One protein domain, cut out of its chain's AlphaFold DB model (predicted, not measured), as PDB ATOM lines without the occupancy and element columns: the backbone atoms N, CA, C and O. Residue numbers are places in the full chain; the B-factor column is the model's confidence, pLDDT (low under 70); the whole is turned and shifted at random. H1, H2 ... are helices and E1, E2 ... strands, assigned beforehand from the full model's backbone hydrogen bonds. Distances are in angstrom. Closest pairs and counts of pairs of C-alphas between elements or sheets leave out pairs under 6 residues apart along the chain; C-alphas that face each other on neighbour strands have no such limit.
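This is residues 2 to 55 of the 319 residues of the protein "SCAN domain-containing protein 3" of Acipenser ruthenus (UniProt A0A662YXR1). Two helices of 12 residues each, H1 and H2, pack on each other at a steep tilt, with a small two-strand hairpin, E1 and E2, at one end of the longest axis. At the other end of that axis lies the loop of the long link between the helices, around Ala 22, while residues 6 to 14 of H1 come near the hairpin. The printed part has 54 residues, with two named helices and then two named strands, in the order H1 H2 E1 E2, and the sheet E1 - E2 is antiparallel. Its class is mostly helix. The whole is compact, with a radius of gyration of the C-alphas of 10.8 A, yet elongated in outline, with spans of 33 by 20 by 18 A.

The printed part begins at Ser 2, and H1 follows as residues 3 to 14, from C-alpha 3 at (156.293, 222.421, 217.711), with 16.4 A from first to last C-alpha. H2 is residues 26 to 37, 16.5 A long, and ends at C-alpha 37 at (139.317, 215.011, 212.087). E1 is residues 42 to 44, 7.2 A long. E2 is residues 51 to 53, 6.7 A long, and ends at C-alpha 53 at (141.911, 221.377, 222.522).

H1 and H2 touch, with the C-alphas of Thr 5 and Ala 31 the closest, 5.3 A apart. They run the same way at a steep tilt of 49 degrees. In both helices every O i to N i+4 pair is within hydrogen-bond range. The closest C-alphas of H1 and E2 are those of Leu 10 and Ile 51, 6.3 A apart. The closest of H1 and E1 are those of Leu 13 and Leu 44, 7.1 A apart. E1 and E2 form a hairpin of antiparallel neighbour strands, with 147 degrees between their directions. N 52 and O 43 are within hydrogen-bond range at 2.8 A, and so are N 43 and O 52 at 3.1 A. H2 and E1 have their closest C-alphas at Leu 35 and Tyr 42, 7.0 A apart. H2 and E2 are apart.

The two C-alphas farthest apart are those of Ala 22 and Glu 46, at 33.2 A. The link from H1 to H2, 11 residues, is long; the link from H2 to E1, 4 residues, is tight; the link from E1 to E2, 6 residues, is short. The printed part has no cut. The mean pLDDT of the printed part is 93.1, and no printed residue is under 70.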
ATOM      1  N   SER A   2     154.284 218.215 218.976       90.75
ATOM      2  CA  SER A   2     155.511 218.741 218.341       90.75
ATOM      3  C   SER A   2     155.301 220.184 217.893       90.75
ATOM      4  O   SER A   2     154.195 220.555 217.502       90.75
ATOM      5  N   ASP A   3     156.362 220.980 217.954       92.94
ATOM      6  CA  ASP A   3     156.293 222.421 217.711       92.94
ATOM      7  C   ASP A   3     155.847 222.726 216.275       92.94
ATOM      8  O   ASP A   3     154.924 223.507 216.083       92.94
ATOM      9  N   GLU A   4     156.370 221.998 215.281       93.56
ATOM     10  CA  GLU A   4     155.934 222.124 213.881       93.56
ATOM     11  C   GLU A   4     154.436 221.816 213.720       93.56
ATOM     12  O   GLU A   4     153.711 222.543 213.047       93.56
ATOM     13  N   THR A   5     153.933 220.751 214.358       94.25
ATOM     14  CA  THR A   5     152.500 220.414 214.299       94.25
ATOM     15  C   THR A   5     151.650 221.483 214.976       94.25
ATOM     16  O   THR A   5     150.593 221.827 214.454       94.25
ATOM     17  N   TYR A   6     152.111 222.017 216.108       94.75
ATOM     18  CA  TYR A   6     151.442 223.111 216.802       94.75
ATOM     19  C   TYR A   6     151.346 224.346 215.903       94.75
ATOM     20  O   TYR A   6     150.252 224.844 215.664       94.75
ATOM     21  N   ASP A   7     152.463 224.795 215.332       94.19
ATOM     22  CA  ASP A   7     152.504 226.015 214.525       94.19
ATOM     23  C   ASP A   7     151.673 225.890 213.238       94.19
ATOM     24  O   ASP A   7     151.015 226.846 212.825       94.19
ATOM     25  N   VAL A   8     151.635 224.703 212.621       95.38
ATOM     26  CA  VAL A   8     150.778 224.433 211.454       95.38
ATOM     27  C   VAL A   8     149.300 224.532 211.817       95.38
ATOM     28  O   VAL A   8     148.542 225.162 211.081       95.38
ATOM     29  N   ILE A   9     148.883 223.942 212.941       94.56
ATOM     30  CA  ILE A   9     147.487 224.016 213.391       94.56
ATOM     31  C   ILE A   9     147.125 225.461 213.757       94.56
ATOM     32  O   ILE A   9     146.045 225.912 213.387       94.56
ATOM     33  N   LEU A  10     148.027 226.207 214.405       94.75
ATOM     34  CA  LEU A  10     147.805 227.610 214.760       94.75
ATOM     35  C   LEU A  10     147.571 228.459 213.506       94.75
ATOM     36  O   LEU A  10     146.562 229.152 213.411       94.75
ATOM     37  N   LYS A  11     148.467 228.357 212.517       94.81
ATOM     38  CA  LYS A  11     148.341 229.075 211.239       94.81
ATOM     39  C   LYS A  11     147.083 228.670 210.474       94.81
ATOM     40  O   LYS A  11     146.430 229.520 209.882       94.81
ATOM     41  N   ALA A  12     146.725 227.385 210.497       94.12
ATOM     42  CA  ALA A  12     145.514 226.897 209.845       94.12
ATOM     43  C   ALA A  12     144.238 227.437 210.509       94.12
ATOM     44  O   ALA A  12     143.303 227.802 209.804       94.12
ATOM     45  N   LEU A  13     144.204 227.535 211.844       93.56
ATOM     46  CA  LEU A  13     143.084 228.130 212.582       93.56
ATOM     47  C   LEU A  13     142.963 229.644 212.354       93.56
ATOM     48  O   LEU A  13     141.847 230.149 212.306       93.56
ATOM     49  N   LYS A  14     144.087 230.346 212.168       93.62
ATOM     50  CA  LYS A  14     144.122 231.777 211.813       93.62
ATOM     51  C   LYS A  14     143.785 232.069 210.346       93.62
ATOM     52  O   LYS A  14     143.603 233.224 209.988       93.62
ATOM     53  N   GLY A  15     143.722 231.047 209.489       90.88
ATOM     54  CA  GLY A  15     143.542 231.227 208.044       90.88
ATOM     55  C   GLY A  15     144.806 231.688 207.300       90.88
ATOM     56  O   GLY A  15     144.730 232.057 206.137       90.88
ATOM     57  N   GLU A  16     145.975 231.631 207.939       92.62
ATOM     58  CA  GLU A  16     147.257 232.127 207.407       92.62
ATOM     59  C   GLU A  16     148.116 231.016 206.765       92.62
ATOM     60  O   GLU A  16     149.265 231.226 206.364       92.62
ATOM     61  N   PHE A  17     147.610 229.782 206.704       92.38
ATOM     62  CA  PHE A  17     148.372 228.645 206.190       92.38
ATOM     63  C   PHE A  17     148.341 228.574 204.651       92.38
ATOM     64  O   PHE A  17     147.445 227.970 204.066       92.38
ATOM     65  N   ASN A  18     149.376 229.118 204.000       89.25
ATOM     66  CA  ASN A  18     149.435 229.277 202.536       89.25
ATOM     67  C   ASN A  18     150.349 228.283 201.786       89.25
ATOM     68  O   ASN A  18     150.763 228.549 200.663       89.25
ATOM     69  N   VAL A  19     150.679 227.121 202.364       90.69
ATOM     70  CA  VAL A  19     151.559 226.142 201.688       90.69
ATOM     71  C   VAL A  19     150.771 225.301 200.660       90.69
ATOM     72  O   VAL A  19     149.822 224.600 201.059       90.69
ATOM     73  N   PRO A  20     151.164 225.287 199.365       92.44
ATOM     74  CA  PRO A  20     150.518 224.477 198.329       92.44
ATOM     75  C   PRO A  20     150.555 222.981 198.645       92.44
ATOM     76  O   PRO A  20     151.551 222.477 199.158       92.44
ATOM     77  N   VAL A  21     149.495 222.240 198.296       89.75
ATOM     78  CA  VAL A  21     149.335 220.808 198.642       89.75
ATOM     79  C   VAL A  21     150.550 219.964 198.238       89.75
ATOM     80  O   VAL A  21     151.029 219.158 199.040       89.75
ATOM     81  N   ALA A  22     151.082 220.195 197.034       91.81
ATOM     82  CA  ALA A  22     152.239 219.480 196.499       91.81
ATOM     83  C   ALA A  22     153.511 219.670 197.347       91.81
ATOM     84  O   ALA A  22     154.282 218.730 197.509       91.81
ATOM     85  N   GLN A  23     153.688 220.848 197.954       93.44
ATOM     86  CA  GLN A  23     154.901 221.244 198.682       93.44
ATOM     87  C   GLN A  23     154.839 220.954 200.193       93.44
ATOM     88  O   GLN A  23     155.807 221.189 200.910       93.44
ATOM     89  N   ARG A  24     153.710 220.446 200.709       93.75
ATOM     90  CA  ARG A  24     153.541 220.209 202.153       93.75
ATOM     91  C   ARG A  24     154.410 219.062 202.658       93.75
ATOM     92  O   ARG A  24     154.346 217.961 202.103       93.75
ATOM     93  N   SER A  25     155.092 219.280 203.784       95.62
ATOM     94  CA  SER A  25     155.833 218.240 204.511       95.62
ATOM     95  C   SER A  25     154.896 217.138 205.028       95.62
ATOM     96  O   SER A  25     153.686 217.338 205.195       95.62
ATOM     97  N   ARG A  26     155.445 215.954 205.335       94.38
ATOM     98  CA  ARG A  26     154.672 214.865 205.960       94.38
ATOM     99  C   ARG A  26     154.042 215.314 207.285       94.38
ATOM    100  O   ARG A  26     152.880 214.993 207.534       94.38
ATOM    101  N   THR A  27     154.771 216.086 208.096       94.25
ATOM    102  CA  THR A  27     154.275 216.641 209.365       94.25
ATOM    103  C   THR A  27     153.127 217.617 209.135       94.25
ATOM    104  O   THR A  27     152.102 217.510 209.802       94.25
ATOM    105  N   GLN A  28     153.252 218.520 208.158       95.38
ATOM    106  CA  GLN A  28     152.202 219.479 207.802       95.38
ATOM    107  C   GLN A  28     150.925 218.771 207.341       95.38
ATOM    108  O   GLN A  28     149.836 219.080 207.825       95.38
ATOM    109  N   ARG A  29     151.045 217.773 206.455       94.94
ATOM    110  CA  ARG A  29     149.901 216.961 206.002       94.94
ATOM    111  C   ARG A  29     149.225 216.263 207.184       94.94
ATOM    112  O   ARG A  29     148.010 216.353 207.332       94.94
ATOM    113  N   ALA A  30     150.002 215.622 208.057       95.44
ATOM    114  CA  ALA A  30     149.478 214.940 209.239       95.44
ATOM    115  C   ALA A  30     148.796 215.903 210.231       95.44
ATOM    116  O   ALA A  30     147.746 215.571 210.781       95.44
ATOM    117  N   ALA A  31     149.359 217.097 210.434       94.88
ATOM    118  CA  ALA A  31     148.805 218.134 211.300       94.88
ATOM    119  C   ALA A  31     147.440 218.627 210.798       94.88
ATOM    120  O   ALA A  31     146.481 218.679 211.568       94.88
ATOM    121  N   LEU A  32     147.326 218.907 209.496       94.88
ATOM    122  CA  LEU A  32     146.068 219.328 208.876       94.88
ATOM    123  C   LEU A  32     145.006 218.225 208.927       94.88
ATOM    124  O   LEU A  32     143.857 218.500 209.263       94.88
ATOM    125  N   VAL A  33     145.383 216.966 208.675       95.25
ATOM    126  CA  VAL A  33     144.467 215.820 208.821       95.25
ATOM    127  C   VAL A  33     143.993 215.682 210.272       95.25
ATOM    128  O   VAL A  33     142.817 215.417 210.515       95.25
ATOM    129  N   ARG A  34     144.882 215.889 211.252       94.44
ATOM    130  CA  ARG A  34     144.534 215.856 212.680       94.44
ATOM    131  C   ARG A  34     143.541 216.958 213.056       94.44
ATOM    132  O   ARG A  34     142.603 216.670 213.801       94.44
ATOM    133  N   LEU A  35     143.752 218.174 212.546       94.75
ATOM    134  CA  LEU A  35     142.842 219.305 212.724       94.75
ATOM    135  C   LEU A  35     141.481 219.012 212.091       94.75
ATOM    136  O   LEU A  35     140.468 219.161 212.761       94.75
ATOM    137  N   TRP A  36     141.454 218.536 210.844       94.44
ATOM    138  CA  TRP A  36     140.215 218.219 210.130       94.44
ATOM    139  C   TRP A  36     139.375 217.170 210.869       94.44
ATOM    140  O   TRP A  36     138.193 217.393 211.115       94.44
ATOM    141  N   ARG A  37     140.000 216.076 211.327       95.25
ATOM    142  CA  ARG A  37     139.317 215.011 212.087       95.25
ATOM    143  C   ARG A  37     138.702 215.486 213.405       95.25
ATOM    144  O   ARG A  37     137.734 214.896 213.858       95.25
ATOM    145  N   ASN A  38     139.279 216.510 214.032       93.81
ATOM    146  CA  ASN A  38     138.884 216.982 215.361       93.81
ATOM    147  C   ASN A  38     138.527 218.472 215.349       93.81
ATOM    148  O   ASN A  38     138.784 219.177 216.326       93.81
ATOM    149  N   ARG A  39     137.971 218.976 214.241       92.56
ATOM    150  CA  ARG A  39     137.791 220.419 214.024       92.56
ATOM    151  C   ARG A  39     136.971 221.096 215.122       92.56
ATOM    152  O   ARG A  39     137.260 222.244 215.443       92.56
ATOM    153  N   GLN A  40     136.002 220.377 215.687       92.94
ATOM    154  CA  GLN A  40     135.131 220.853 216.767       92.94
ATOM    155  C   GLN A  40     135.847 220.980 218.119       92.94
ATOM    156  O   GLN A  40     135.405 221.725 218.983       92.94
ATOM    157  N   LEU A  41     136.950 220.252 218.319       93.69
ATOM    158  CA  LEU A  41     137.705 220.271 219.574       93.69
ATOM    159  C   LEU A  41     138.810 221.326 219.574       93.69
ATOM    160  O   LEU A  41     139.249 221.726 220.647       93.69
ATOM    161  N   TYR A  42     139.282 221.737 218.396       94.25
ATOM    162  CA  TYR A  42     140.326 222.744 218.247       94.25
ATOM    163  C   TYR A  42     139.734 224.150 218.147       94.25
ATOM    164  O   TYR A  42     138.932 224.427 217.252       94.25
ATOM    165  N   ALA A  43     140.201 225.051 219.007       94.12
ATOM    166  CA  ALA A  43     139.879 226.471 218.959       94.12
ATOM    167  C   ALA A  43     141.128 227.324 219.236       94.12
ATOM    168  O   ALA A  43     142.176 226.814 219.641       94.12
ATOM    169  N   LEU A  44     141.028 228.622 218.958       94.06
ATOM    170  CA  LEU A  44     142.011 229.603 219.412       94.06
ATOM    171  C   LEU A  44     141.690 229.998 220.861       94.06
ATOM    172  O   LEU A  44     140.537 229.914 221.286       94.06
ATOM    173  N   SER A  45     142.707 230.391 221.620       92.00
ATOM    174  CA  SER A  45     142.525 231.062 222.911       92.00
ATOM    175  C   SER A  45     141.881 232.444 222.731       92.00
ATOM    176  O   SER A  45     141.836 232.971 221.620       92.00
ATOM    177  N   GLU A  46     141.396 233.037 223.823       88.31
ATOM    178  CA  GLU A  46     140.705 234.340 223.815       88.31
ATOM    179  C   GLU A  46     141.555 235.474 223.215       88.31
ATOM    180  O   GLU A  46     141.037 236.347 222.527       88.31
ATOM    181  N   ASP A  47     142.872 235.422 223.411       88.12
ATOM    182  CA  ASP A  47     143.858 236.355 222.857       88.12
ATOM    183  C   ASP A  47     144.308 236.005 221.421       88.12
ATOM    184  O   ASP A  47     145.093 236.731 220.807       88.12
ATOM    185  N   GLY A  48     143.856 234.873 220.872       87.44
ATOM    186  CA  GLY A  48     144.223 234.389 219.540       87.44
ATOM    187  C   GLY A  48     145.684 233.941 219.396       87.44
ATOM    188  O   GLY A  48     146.148 233.701 218.274       87.44
ATOM    189  N   GLN A  49     146.444 233.836 220.490       89.25
ATOM    190  CA  GLN A  49     147.875 233.510 220.441       89.25
ATOM    191  C   GLN A  49     148.158 232.013 220.596       89.25
ATOM    192  O   GLN A  49     149.155 231.513 220.062       89.25
ATOM    193  N   ALA A  50     147.282 231.280 221.282       91.94
ATOM    194  CA  ALA A  50     147.446 229.868 221.585       91.94
ATOM    195  C   ALA A  50     146.320 228.999 221.007       91.94
ATOM    196  O   ALA A  50     145.268 229.476 220.584       91.94
ATOM    197  N   ILE A  51     146.568 227.688 220.972       94.12
ATOM    198  CA  ILE A  51     145.581 226.686 220.563       94.12
ATOM    199  C   ILE A  51     145.007 226.031 221.813       94.12
ATOM    200  O   ILE A  51     145.758 225.580 222.683       94.12
ATOM    201  N   THR A  52     143.690 225.883 221.854       94.44
ATOM    202  CA  THR A  52     142.991 225.037 222.818       94.44
ATOM    203  C   THR A  52     142.512 223.746 222.149       94.44
ATOM    204  O   THR A  52     142.219 223.698 220.952       94.44
ATOM    205  N   PHE A  53     142.475 222.661 222.919       94.06
ATOM    206  CA  PHE A  53     141.911 221.377 222.522       94.06
ATOM    207  C   PHE A  53     140.971 220.880 223.617       94.06
ATOM    208  O   PHE A  53     141.420 220.625 224.738       94.06
ATOM    209  N   ALA A  54     139.686 220.732 223.288       90.94
ATOM    210  CA  ALA A  54     138.626 220.382 224.236       90.94
ATOM    211  C   ALA A  54     138.609 221.316 225.468       90.94
ATOM    212  O   ALA A  54     138.537 220.859 226.606       90.94
ATOM    213  N   GLY A  55     138.760 222.626 225.234       89.81
ATOM    214  CA  GLY A  55     138.754 223.661 226.277       89.81
ATOM    215  C   GLY A  55     140.064 223.840 227.057       89.81
ATOM    216  O   GLY A  55     140.162 224.770 227.846       89.81
TER     217      GLY A  55